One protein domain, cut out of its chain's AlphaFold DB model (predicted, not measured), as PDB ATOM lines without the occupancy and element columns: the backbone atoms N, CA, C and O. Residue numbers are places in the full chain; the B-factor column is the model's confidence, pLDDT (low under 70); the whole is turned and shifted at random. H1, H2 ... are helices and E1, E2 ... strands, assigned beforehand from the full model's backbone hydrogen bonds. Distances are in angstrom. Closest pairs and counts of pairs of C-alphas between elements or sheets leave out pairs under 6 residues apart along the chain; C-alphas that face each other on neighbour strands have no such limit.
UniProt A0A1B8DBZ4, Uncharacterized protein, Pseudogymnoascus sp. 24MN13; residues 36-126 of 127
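What this domain is: This is residues 36 to 126 of the 127 residues of an uncharacterized protein of Pseudogymnoascus sp. 24MN13 (UniProt A0A1B8DBZ4). Three separate two-stranded pairs make a small, loosely joined body, with the hairpin of E3 and E4 nearest its middle; a head of two short helices, H1 and H2, makes one end of the long axis, and residues 43 to 48, in the loop of the hairpin of E1 and E2, stick out at the other. The third pair, E5 and E6, is parallel, and the chain passes through H3 and H4 between its two strands. The printed part has 91 residues, with four named helices and six named strands in the order E1, E2, H1, H2, E3, E4, E5, H3, H4, E6; the class is mixed, helices and strands. The whole is compact by its radius of gyration of the C-alphas, 14.1 A, yet elongated, with spans of 48 by 27 by 22 A.

How they stand to each other: E1, residues 38 to 41, and E2, residues 51 to 55, form an antiparallel hairpin at 152 degrees, with N 38 and O 55 within hydrogen-bond range at 2.8 A. H1, residues 62 to 66, touches H2, residues 68 to 74; their closest C-alphas, those of Phe 64 and Arg 71, are 4.7 A apart. E3, residues 79 to 81, and E4, residues 92 to 94, form an antiparallel hairpin at 132 degrees, with N 81 and O 92 at 2.9 A. The closest C-alphas of E2 and E4, those of Tyr 55 and Ile 92, are 6.6 A apart. E5, residues 100 to 104, and E6, residues 121 to 125, are parallel at 25 degrees, with N 101 and O 121 at 2.9 A. With H3, residues 105 to 108, and H4, residues 113 to 118, they form a strand-helix-strand unit, two parallel neighbour strands with helices between them in the chain, and its crossover is right-handed. The closest C-alphas of E1 and E5, those of Arg 38 and Ile 103, are 6.2 A apart; those of E1 and H3, Ser 39 and Ser 107, are 5.9 A apart. H1 and H4 are apart. Every O i to N i+4 pair is within hydrogen-bond range in H1 and H2, 1 of 2 is in H4, and H3 is too short for such a pair.

Where its parts are: E1 begins at C-alpha 38, (190.689, 300.404, 222.069), and is 9.9 A long; E2 is 11.0 A. H2, the longest helix by residues, is 10.0 A long and begins at C-alpha 68, (213.897, 293.175, 206.816). E5 is 13.2 A long, and E6, 13.5 A, ends at C-alpha 125, (182.692, 293.470, 224.059).

The domain as a whole: The two C-alphas farthest apart, those of Ser 45 and Glu 69, are 48.1 A apart. The printed part has no cut and no long link. The mean pLDDT of the printed part is 88.8; residues 43 to 49 and residue 85 are under 70.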
ATOM      1  N   THR A  36     192.921 293.443 219.388       97.12
ATOM      2  CA  THR A  36     192.242 294.318 220.335       97.12
ATOM      3  C   THR A  36     192.444 295.766 219.918       97.12
ATOM      4  O   THR A  36     193.560 296.286 219.922       97.12
ATOM      5  N   VAL A  37     191.350 296.441 219.597       95.38
ATOM      6  CA  VAL A  37     191.288 297.862 219.277       95.38
ATOM      7  C   VAL A  37     190.570 298.560 220.421       95.38
ATOM      8  O   VAL A  37     189.453 298.207 220.786       95.38
ATOM      9  N   ARG A  38     191.228 299.555 221.007       93.38
ATOM     10  CA  ARG A  38     190.689 300.404 222.069       93.38
ATOM     11  C   ARG A  38     190.643 301.838 221.586       93.38
ATOM     12  O   ARG A  38     191.482 302.241 220.782       93.38
ATOM     13  N   SER A  39     189.693 302.613 222.093       90.94
ATOM     14  CA  SER A  39     189.643 304.049 221.842       90.94
ATOM     15  C   SER A  39     190.051 304.853 223.071       90.94
ATOM     16  O   SER A  39     189.871 304.434 224.217       90.94
ATOM     17  N   VAL A  40     190.595 306.036 222.816       88.81
ATOM     18  CA  VAL A  40     190.668 307.124 223.785       88.81
ATOM     19  C   VAL A  40     189.656 308.173 223.353       88.81
ATOM     20  O   VAL A  40     189.567 308.511 222.174       88.81
ATOM     21  N   SER A  41     188.855 308.641 224.302       84.19
ATOM     22  CA  SER A  41     187.786 309.615 224.075       84.19
ATOM     23  C   SER A  41     188.002 310.825 224.969       84.19
ATOM     24  O   SER A  41     188.450 310.669 226.106       84.19
ATOM     25  N   SER A  42     187.654 312.015 224.481       75.31
ATOM     26  CA  SER A  42     187.763 313.225 225.295       75.31
ATOM     27  C   SER A  42     186.720 313.213 226.419       75.31
ATOM     28  O   SER A  42     185.583 312.766 226.241       75.31
ATOM     29  N   ASN A  43     187.100 313.727 227.592       65.19
ATOM     30  CA  ASN A  43     186.196 313.909 228.734       65.19
ATOM     31  C   ASN A  43     185.351 315.191 228.625       65.19
ATOM     32  O   ASN A  43     184.717 315.586 229.603       65.19
ATOM     33  N   LEU A  44     185.352 315.869 227.471       61.53
ATOM     34  CA  LEU A  44     184.535 317.064 227.289       61.53
ATOM     35  C   LEU A  44     183.060 316.659 227.385       61.53
ATOM     36  O   LEU A  44     182.625 315.693 226.764       61.53
ATOM     37  N   SER A  45     182.296 317.399 228.186       54.69
ATOM     38  CA  SER A  45     180.909 317.138 228.603       54.69
ATOM     39  C   SER A  45     179.863 317.169 227.476       54.69
ATOM     40  O   SER A  45     178.669 317.295 227.740       54.69
ATOM     41  N   VAL A  46     180.287 317.064 226.218       57.44
ATOM     42  CA  VAL A  46     179.418 317.024 225.047       57.44
ATOM     43  C   VAL A  46     179.159 315.561 224.709       57.44
ATOM     44  O   VAL A  46     180.042 314.850 224.235       57.44
ATOM     45  N   GLN A  47     177.942 315.097 224.981       58.78
ATOM     46  CA  GLN A  47     177.462 313.850 224.396       58.78
ATOM     47  C   GLN A  47     177.098 314.094 222.920       58.78
ATOM     48  O   GLN A  47     176.461 315.108 222.628       58.78
ATOM     49  N   PRO A  48     177.462 313.191 221.992       63.19
ATOM     50  CA  PRO A  48     178.199 311.945 222.205       63.19
ATOM     51  C   PRO A  48     179.706 312.178 222.393       63.19
ATOM     52  O   PRO A  48     180.321 312.972 221.680       63.19
ATOM     53  N   LYS A  49     180.311 311.430 223.326       68.00
ATOM     54  CA  LYS A  49     181.768 311.398 223.498       68.00
ATOM     55  C   LYS A  49     182.409 311.044 222.148       68.00
ATOM     56  O   LYS A  49     182.032 310.050 221.523       68.00
ATOM     57  N   ARG A  50     183.356 311.862 221.697       74.81
ATOM     58  CA  ARG A  50     184.056 311.681 220.421       74.81
ATOM     59  C   ARG A  50     185.326 310.862 220.646       74.81
ATOM     60  O   ARG A  50     186.135 311.225 221.501       74.81
ATOM     61  N   VAL A  51     185.510 309.807 219.850       82.25
ATOM     62  CA  VAL A  51     186.782 309.073 219.790       82.25
ATOM     63  C   VAL A  51     187.866 310.014 219.264       82.25
ATOM     64  O   VAL A  51     187.745 310.553 218.163       82.25
ATOM     65  N   GLU A  52     188.905 310.230 220.068       86.88
ATOM     66  CA  GLU A  52     190.087 311.004 219.690       86.88
ATOM     67  C   GLU A  52     191.059 310.153 218.887       86.88
ATOM     68  O   GLU A  52     191.550 310.598 217.862       86.88
ATOM     69  N   TYR A  53     191.344 308.932 219.336       90.31
ATOM     70  CA  TYR A  53     192.173 307.999 218.583       90.31
ATOM     71  C   TYR A  53     191.952 306.563 219.007       90.31
ATOM     72  O   TYR A  53     191.496 306.274 220.115       90.31
ATOM     73  N   PHE A  54     192.355 305.663 218.119       92.62
ATOM     74  CA  PHE A  54     192.442 304.245 218.402       92.62
ATOM     75  C   PHE A  54     193.875 303.833 218.728       92.62
ATOM     76  O   PHE A  54     194.851 304.417 218.253       92.62
ATOM     77  N   TYR A  55     193.998 302.797 219.545       93.50
ATOM     78  CA  TYR A  55     195.257 302.120 219.811       93.50
ATOM     79  C   TYR A  55     195.009 300.633 220.041       93.50
ATOM     80  O   TYR A  55     193.897 300.215 220.366       93.50
ATOM     81  N   SER A  56     196.055 299.830 219.887       94.75
ATOM     82  CA  SER A  56     196.026 298.423 220.271       94.75
ATOM     83  C   SER A  56     197.024 298.187 221.402       94.75
ATOM     84  O   SER A  56     198.149 298.686 221.315       94.75
ATOM     85  N   PRO A  57     196.633 297.479 222.477       94.81
ATOM     86  CA  PRO A  57     197.571 297.014 223.492       94.81
ATOM     87  C   PRO A  57     198.363 295.780 223.033       94.81
ATOM     88  O   PRO A  57     199.314 295.394 223.708       94.81
ATOM     89  N   ASP A  58     197.966 295.148 221.925       94.06
ATOM     90  CA  ASP A  58     198.616 293.939 221.441       94.06
ATOM     91  C   ASP A  58     199.963 294.279 220.790       94.06
ATOM     92  O   ASP A  58     200.113 295.340 220.168       94.06
ATOM     93  N   PRO A  59     200.964 293.390 220.897       89.12
ATOM     94  CA  PRO A  59     202.240 293.602 220.237       89.12
ATOM     95  C   PRO A  59     202.063 293.677 218.715       89.12
ATOM     96  O   PRO A  59     201.194 293.028 218.120       89.12
ATOM     97  N   ALA A  60     202.936 294.448 218.060       87.50
ATOM     98  CA  ALA A  60     203.012 294.455 216.605       87.50
ATOM     99  C   ALA A  60     203.223 293.018 216.081       87.50
ATOM    100  O   ALA A  60     203.912 292.234 216.743       87.50
ATOM    101  N   PRO A  61     202.673 292.660 214.902       90.44
ATOM    102  CA  PRO A  61     202.894 291.339 214.326       90.44
ATOM    103  C   PRO A  61     204.387 291.014 214.296       90.44
ATOM    104  O   PRO A  61     205.184 291.838 213.835       90.44
ATOM    105  N   ALA A  62     204.758 289.811 214.744       90.44
ATOM    106  CA  ALA A  62     206.155 289.375 214.817       90.44
ATOM    107  C   ALA A  62     206.896 289.572 213.482       90.44
ATOM    108  O   ALA A  62     208.082 289.895 213.463       90.44
ATOM    109  N   MET A  63     206.163 289.493 212.368       93.00
ATOM    110  CA  MET A  63     206.672 289.740 211.023       93.00
ATOM    111  C   MET A  63     207.348 291.109 210.848       93.00
ATOM    112  O   MET A  63     208.359 291.217 210.153       93.00
ATOM    113  N   PHE A  64     206.826 292.159 211.487       93.44
ATOM    114  CA  PHE A  64     207.398 293.506 211.410       93.44
ATOM    115  C   PHE A  64     208.662 293.670 212.260       93.44
ATOM    116  O   PHE A  64     209.423 294.619 212.036       93.44
ATOM    117  N   LEU A  65     208.882 292.766 213.220       92.19
ATOM    118  CA  LEU A  65     209.954 292.828 214.213       92.19
ATOM    119  C   LEU A  65     211.096 291.843 213.925       92.19
ATOM    120  O   LEU A  65     212.214 292.094 214.356       92.19
ATOM    121  N   ALA A  66     210.842 290.763 213.180       91.75
ATOM    122  CA  ALA A  66     211.811 289.689 212.966       91.75
ATOM    123  C   ALA A  66     213.040 290.122 212.145       91.75
ATOM    124  O   ALA A  66     214.171 290.026 212.616       91.75
ATOM    125  N   CYS A  67     212.843 290.581 210.905       92.94
ATOM    126  CA  CYS A  67     213.922 291.026 210.016       92.94
ATOM    127  C   CYS A  67     213.380 291.862 208.840       92.94
ATOM    128  O   CYS A  67     212.170 292.030 208.679       92.94
ATOM    129  N   GLN A  68     214.277 292.396 208.001       94.75
ATOM    130  CA  GLN A  68     213.897 293.175 206.816       94.75
ATOM    131  C   GLN A  68     213.081 292.353 205.807       94.75
ATOM    132  O   GLN A  68     212.076 292.850 205.311       94.75
ATOM    133  N   GLU A  69     213.481 291.111 205.531       95.31
ATOM    134  CA  GLU A  69     212.794 290.234 204.573       95.31
ATOM    135  C   GLU A  69     211.353 289.941 205.006       95.31
ATOM    136  O   GLU A  69     210.412 290.184 204.258       95.31
ATOM    137  N   SER A  70     211.177 289.530 206.261       95.69
ATOM    138  CA  SER A  70     209.865 289.303 206.867       95.69
ATOM    139  C   SER A  70     208.970 290.548 206.796       95.69
ATOM    140  O   SER A  70     207.783 290.466 206.477       95.69
ATOM    141  N   ARG A  71     209.537 291.737 207.038       95.31
ATOM    142  CA  ARG A  71     208.796 292.999 206.929       95.31
ATOM    143  C   ARG A  71     208.313 293.260 205.504       95.31
ATOM    144  O   ARG A  71     207.180 293.701 205.335       95.31
ATOM    145  N   LEU A  72     209.155 293.015 204.500       95.81
ATOM    146  CA  LEU A  72     208.791 293.204 203.094       95.81
ATOM    147  C   LEU A  72     207.665 292.260 202.667       95.81
ATOM    148  O   LEU A  72     206.762 292.703 201.967       95.81
ATOM    149  N   GLU A  73     207.662 291.016 203.150       95.81
ATOM    150  CA  GLU A  73     206.578 290.058 202.878       95.81
ATOM    151  C   GLU A  73     205.267 290.418 203.598       95.81
ATOM    152  O   GLU A  73     204.181 290.138 203.093       95.81
ATOM    153  N   ALA A  74     205.332 291.071 204.764       95.44
ATOM    154  CA  ALA A  74     204.140 291.488 205.504       95.44
ATOM    155  C   ALA A  74     203.498 292.776 204.964       95.44
ATOM    156  O   ALA A  74     202.276 292.905 204.988       95.44
ATOM    157  N   LEU A  75     204.286 293.739 204.478       94.75
ATOM    158  CA  LEU A  75     203.784 295.058 204.056       94.75
ATOM    159  C   LEU A  75     202.604 295.022 203.056       94.75
ATOM    160  O   LEU A  75     201.682 295.810 203.246       94.75
ATOM    161  N   PRO A  76     202.572 294.137 202.041       95.50
ATOM    162  CA  PRO A  76     201.443 294.037 201.111       95.50
ATOM    163  C   PRO A  76     200.154 293.489 201.738       95.50
ATOM    164  O   PRO A  76     199.075 293.687 201.186       95.50
ATOM    165  N   LEU A  77     200.259 292.764 202.855       95.25
ATOM    166  CA  LEU A  77     199.148 292.041 203.484       95.25
ATOM    167  C   LEU A  77     198.516 292.816 204.646       95.25
ATOM    168  O   LEU A  77     197.380 292.544 205.032       95.25
ATOM    169  N   TYR A  78     199.248 293.772 205.214       95.19
ATOM    170  CA  TYR A  78     198.810 294.557 206.361       95.19
ATOM    171  C   TYR A  78     198.510 295.998 205.959       95.19
ATOM    172  O   TYR A  78     199.287 296.667 205.285       95.19
ATOM    173  N   THR A  79     197.392 296.507 206.458       94.25
ATOM    174  CA  THR A  79     196.957 297.890 206.272       94.25
ATOM    175  C   THR A  79     197.238 298.698 207.536       94.25
ATOM    176  O   THR A  79     197.083 298.202 208.654       94.25
ATOM    177  N   LYS A  80     197.644 299.962 207.370       93.81
ATOM    178  CA  LYS A  80     197.679 300.946 208.461       93.81
ATOM    179  C   LYS A  80     196.253 301.420 208.735       93.81
ATOM    180  O   LYS A  80     195.781 302.352 208.092       93.81
ATOM    181  N   ALA A  81     195.577 300.744 209.651       93.50
ATOM    182  CA  ALA A  81     194.176 300.973 209.971       93.50
ATOM    183  C   ALA A  81     194.003 301.795 211.256       93.50
ATOM    184  O   ALA A  81     194.953 302.021 212.011       93.50
ATOM    185  N   PHE A  82     192.763 302.205 211.503       92.69
ATOM    186  CA  PHE A  82     192.294 302.924 212.680       92.69
ATOM    187  C   PHE A  82     193.044 304.239 212.903       92.69
ATOM    188  O   PHE A  82     193.368 304.605 214.032       92.69
ATOM    189  N   SER A  83     193.332 304.952 211.809       89.31
ATOM    190  CA  SER A  83     194.162 306.163 211.832       89.31
ATOM    191  C   SER A  83     193.415 307.472 212.078       89.31
ATOM    192  O   SER A  83     193.963 308.565 211.922       89.31
ATOM    193  N   ALA A  84     192.155 307.366 212.493       78.56
ATOM    194  CA  ALA A  84     191.311 308.510 212.780       78.56
ATOM    195  C   ALA A  84     191.812 309.314 213.996       78.56
ATOM    196  O   ALA A  84     192.087 308.754 215.055       78.56
ATOM    197  N   GLY A  85     191.827 310.643 213.840       69.94
ATOM    198  CA  GLY A  85     191.674 311.596 214.942       69.94
ATOM    199  C   GLY A  85     192.942 312.152 215.606       69.94
ATOM    200  O   GLY A  85     192.817 313.006 216.482       69.94
ATOM    201  N   THR A  86     194.152 311.806 215.146       71.19
ATOM    202  CA  THR A  86     195.392 312.456 215.624       71.19
ATOM    203  C   THR A  86     196.258 313.039 214.515       71.19
ATOM    204  O   THR A  86     196.363 312.488 213.421       71.19
ATOM    205  N   THR A  87     196.972 314.113 214.860       78.06
ATOM    206  CA  THR A  87     198.103 314.651 214.095       78.06
ATOM    207  C   THR A  87     199.343 314.617 215.002       78.06
ATOM    208  O   THR A  87     199.350 315.332 216.005       78.06
ATOM    209  N   PRO A  88     200.380 313.802 214.712       81.38
ATOM    210  CA  PRO A  88     200.487 312.862 213.593       81.38
ATOM    211  C   PRO A  88     199.515 311.668 213.717       81.38
ATOM    212  O   PRO A  88     199.098 311.325 214.830       81.38
ATOM    213  N   PRO A  89     199.151 311.016 212.597       80.69
ATOM    214  CA  PRO A  89     198.234 309.884 212.617       80.69
ATOM    215  C   PRO A  89     198.862 308.696 213.347       80.69
ATOM    216  O   PRO A  89     199.939 308.214 212.985       80.69
ATOM    217  N   ARG A  90     198.174 308.216 214.384       88.81
ATOM    218  CA  ARG A  90     198.427 306.897 214.972       88.81
ATOM    219  C   ARG A  90     197.803 305.859 214.053       88.81
ATOM    220  O   ARG A  90     196.842 306.162 213.371       88.81
ATOM    221  N   TYR A  91     198.354 304.660 213.983       92.75
ATOM    222  CA  TYR A  91     197.755 303.582 213.204       92.75
ATOM    223  C   TYR A  91     198.048 302.248 213.869       92.75
ATOM    224  O   TYR A  91     199.007 302.108 214.630       92.75
ATOM    225  N   ILE A  92     197.226 301.265 213.543       94.69
ATOM    226  CA  ILE A  92     197.375 299.885 213.974       94.69
ATOM    227  C   ILE A  92     197.577 299.050 212.711       94.69
ATOM    228  O   ILE A  92     196.851 299.207 211.729       94.69
ATOM    229  N   TRP A  93     198.578 298.173 212.712       95.25
ATOM    230  CA  TRP A  93     198.746 297.205 211.633       95.25
ATOM    231  C   TRP A  93     197.653 296.146 211.728       95.25
ATOM    232  O   TRP A  93     197.637 295.380 212.693       95.25
ATOM    233  N   ALA A  94     196.782 296.096 210.724       95.44
ATOM    234  CA  ALA A  94     195.685 295.142 210.637       95.44
ATOM    235  C   ALA A  94     195.746 294.369 209.316       95.44
ATOM    236  O   ALA A  94     195.883 294.965 208.247       95.44
ATOM    237  N   ASN A  95     195.612 293.050 209.384       96.12
ATOM    238  CA  ASN A  95     195.352 292.208 208.224       96.12
ATOM    239  C   ASN A  95     193.881 291.786 208.255       96.12
ATOM    240  O   ASN A  95     193.529 290.766 208.839       96.12
ATOM    241  N   PHE A  96     193.017 292.562 207.602       96.00
ATOM    242  CA  PHE A  96     191.564 292.350 207.600       96.00
ATOM    243  C   PHE A  96     191.106 290.990 207.038       96.00
ATOM    244  O   PHE A  96     189.960 290.589 207.243       96.00
ATOM    245  N   THR A  97     191.991 290.258 206.356       95.31
ATOM    246  CA  THR A  97     191.689 288.923 205.825       95.31
ATOM    247  C   THR A  97     191.665 287.856 206.923       95.31
ATOM    248  O   THR A  97     190.870 286.915 206.834       95.31
ATOM    249  N   VAL A  98     192.528 287.994 207.940       95.12
ATOM    250  CA  VAL A  98     192.796 286.958 208.961       95.12
ATOM    251  C   VAL A  98     192.657 287.451 210.401       95.12
ATOM    252  O   VAL A  98     192.388 286.643 211.289       95.12
ATOM    253  N   ASP A  99     192.824 288.751 210.647       96.69
ATOM    254  CA  ASP A  99     192.691 289.336 211.977       96.69
ATOM    255  C   ASP A  99     191.216 289.348 212.393       96.69
ATOM    256  O   ASP A  99     190.327 289.753 211.639       96.69
ATOM    257  N   THR A 100     190.968 288.942 213.636       97.56
ATOM    258  CA  THR A 100     189.691 289.162 214.313       97.56
ATOM    259  C   THR A 100     189.764 290.459 215.092       97.56
ATOM    260  O   THR A 100     190.515 290.556 216.061       97.56
ATOM    261  N   ILE A 101     188.993 291.461 214.674       97.44
ATOM    262  CA  ILE A 101     188.960 292.761 215.340       97.44
ATOM    263  C   ILE A 101     188.123 292.633 216.606       97.44
ATOM    264  O   ILE A 101     186.948 292.281 216.551       97.44
ATOM    265  N   LYS A 102     188.731 292.923 217.751       97.31
ATOM    266  CA  LYS A 102     188.079 292.924 219.056       97.31
ATOM    267  C   LYS A 102     187.954 294.361 219.547       97.31
ATOM    268  O   LYS A 102     188.972 295.022 219.724       97.31
ATOM    269  N   ILE A 103     186.736 294.845 219.762       95.31
ATOM    270  CA  ILE A 103     186.475 296.245 220.126       95.31
ATOM    271  C   ILE A 103     185.264 296.353 221.057       95.31
ATOM    272  O   ILE A 103     184.373 295.512 221.006       95.31
ATOM    273  N   ASP A 104     185.218 297.379 221.906       91.94
ATOM    274  CA  ASP A 104     184.009 297.689 222.672       91.94
ATOM    275  C   ASP A 104     182.911 298.332 221.805       91.94
ATOM    276  O   ASP A 104     183.178 299.018 220.812       91.94
ATOM    277  N   ASP A 105     181.659 298.096 222.187       87.94
ATOM    278  CA  ASP A 105     180.459 298.580 221.497       87.94
ATOM    279  C   ASP A 105     180.430 300.106 221.308       87.94
ATOM    280  O   ASP A 105     180.087 300.606 220.234       87.94
ATOM    281  N   TYR A 106     180.863 300.847 222.322       84.62
ATOM    282  CA  TYR A 106     180.957 302.298 222.304       84.62
ATOM    283  C   TYR A 106     181.935 302.789 221.214       84.62
ATOM    284  O   TYR A 106     181.599 303.658 220.398       84.62
ATOM    285  N   SER A 107     183.120 302.181 221.140       87.38
ATOM    286  CA  SER A 107     184.184 302.541 220.196       87.38
ATOM    287  C   SER A 107     183.896 302.117 218.753       87.38
ATOM    288  O   SER A 107     184.421 302.730 217.818       87.38
ATOM    289  N   LEU A 108     183.039 301.108 218.546       88.25
ATOM    290  CA  LEU A 108     182.658 300.607 217.219       88.25
ATOM    291  C   LEU A 108     182.098 301.722 216.321       88.25
ATOM    292  O   LEU A 108     182.396 301.784 215.126       88.25
ATOM    293  N   SER A 109     181.335 302.644 216.913       86.00
ATOM    294  CA  SER A 109     180.750 303.804 216.231       86.00
ATOM    295  C   SER A 109     181.784 304.817 215.716       86.00
ATOM    296  O   SER A 109     181.469 305.583 214.803       86.00
ATOM    297  N   GLY A 110     183.014 304.794 216.236       86.25
ATOM    298  CA  GLY A 110     184.098 305.695 215.840       86.25
ATOM    299  C   GLY A 110     184.940 305.207 214.657       86.25
ATOM    300  O   GLY A 110     185.693 305.997 214.092       86.25
ATOM    301  N   ILE A 111     184.835 303.930 214.265       89.38
ATOM    302  CA  ILE A 111     185.596 303.384 213.126       89.38
ATOM    303  C   ILE A 111     185.069 303.992 211.822       89.38
ATOM    304  O   ILE A 111     183.850 304.078 211.634       89.38
ATOM    305  N   MET A 112     185.965 304.353 210.898       88.81
ATOM    306  CA  MET A 112     185.584 304.864 209.578       88.81
ATOM    307  C   MET A 112     184.755 303.837 208.795       88.81
ATOM    308  O   MET A 112     185.053 302.644 208.808       88.81
ATOM    309  N   VAL A 113     183.741 304.291 208.051       89.75
ATOM    310  CA  VAL A 113     182.854 303.396 207.277       89.75
ATOM    311  C   VAL A 113     183.641 302.511 206.304       89.75
ATOM    312  O   VAL A 113     183.357 301.320 206.207       89.75
ATOM    313  N   ALA A 114     184.666 303.064 205.649       91.00
ATOM    314  CA  ALA A 114     185.533 302.314 204.742       91.00
ATOM    315  C   ALA A 114     186.274 301.168 205.452       91.00
ATOM    316  O   ALA A 114     186.338 300.064 204.928       91.00
ATOM    317  N   GLU A 115     186.779 301.395 206.667       91.69
ATOM    318  CA  GLU A 115     187.470 300.357 207.441       91.69
ATOM    319  C   GLU A 115     186.492 299.283 207.919       91.69
ATOM    320  O   GLU A 115     186.812 298.102 207.846       91.69
ATOM    321  N   ARG A 116     185.270 299.660 208.325       91.56
ATOM    322  CA  ARG A 116     184.241 298.688 208.737       91.56
ATOM    323  C   ARG A 116     183.895 297.692 207.639       91.56
ATOM    324  O   ARG A 116     183.652 296.535 207.947       91.56
ATOM    325  N   GLN A 117     183.885 298.130 206.382       93.50
ATOM    326  CA  GLN A 117     183.616 297.255 205.238       93.50
ATOM    327  C   GLN A 117     184.729 296.226 205.004       93.50
ATOM    328  O   GLN A 117     184.470 295.182 204.413       93.50
ATOM    329  N   LEU A 118     185.949 296.504 205.470       95.19
ATOM    330  CA  LEU A 118     187.067 295.569 205.384       95.19
ATOM    331  C   LEU A 118     187.040 294.537 206.517       95.19
ATOM    332  O   LEU A 118     187.564 293.441 206.347       95.19
ATOM    333  N   ILE A 119     186.434 294.854 207.669       95.75
ATOM    334  CA  ILE A 119     186.396 293.953 208.828       95.75
ATOM    335  C   ILE A 119     185.591 292.696 208.492       95.75
ATOM    336  O   ILE A 119     184.366 292.724 208.398       95.75
ATOM    337  N   ARG A 120     186.295 291.569 208.372       96.44
ATOM    338  CA  ARG A 120     185.689 290.259 208.117       96.44
ATOM    339  C   ARG A 120     185.240 289.549 209.392       96.44
ATOM    340  O   ARG A 120     184.214 288.876 209.392       96.44
ATOM    341  N   TRP A 121     186.016 289.687 210.461       97.19
ATOM    342  CA  TRP A 121     185.794 289.014 211.736       97.19
ATOM    343  C   TRP A 121     185.779 290.056 212.851       97.19
ATOM    344  O   TRP A 121     186.734 290.820 213.000       97.19
ATOM    345  N   LEU A 122     184.690 290.096 213.617       96.62
ATOM    346  CA  LEU A 122     184.445 291.103 214.645       96.62
ATOM    347  C   LEU A 122     183.974 290.431 215.936       96.62
ATOM    348  O   LEU A 122     183.043 289.629 215.919       96.62
ATOM    349  N   VAL A 123     184.590 290.806 217.050       96.88
ATOM    350  CA  VAL A 123     184.137 290.493 218.405       96.88
ATOM    351  C   VAL A 123     183.842 291.812 219.102       96.88
ATOM    352  O   VAL A 123     184.728 292.658 219.231       96.88
ATOM    353  N   VAL A 124     182.596 291.980 219.543       95.19
ATOM    354  CA  VAL A 124     182.170 293.161 220.297       95.19
ATOM    355  C   VAL A 124     182.105 292.805 221.774       95.19
ATOM    356  O   VAL A 124     181.421 291.855 222.151       95.19
ATOM    357  N   GLU A 125     182.822 293.555 222.604       91.38
ATOM    358  CA  GLU A 125     182.692 293.470 224.059       91.38
ATOM    359  C   GLU A 125     181.679 294.509 224.546       91.38
ATOM    360  O   GLU A 125     181.843 295.702 224.292       91.38
ATOM    361  N   SER A 126     180.646 294.065 225.261       79.88
ATOM    362  CA  SER A 126     179.785 294.965 226.033       79.88
ATOM    363  C   SER A 126     180.483 295.314 227.344       79.88
ATOM    364  O   SER A 126     180.949 294.416 228.052       79.88
TER     365      SER A 126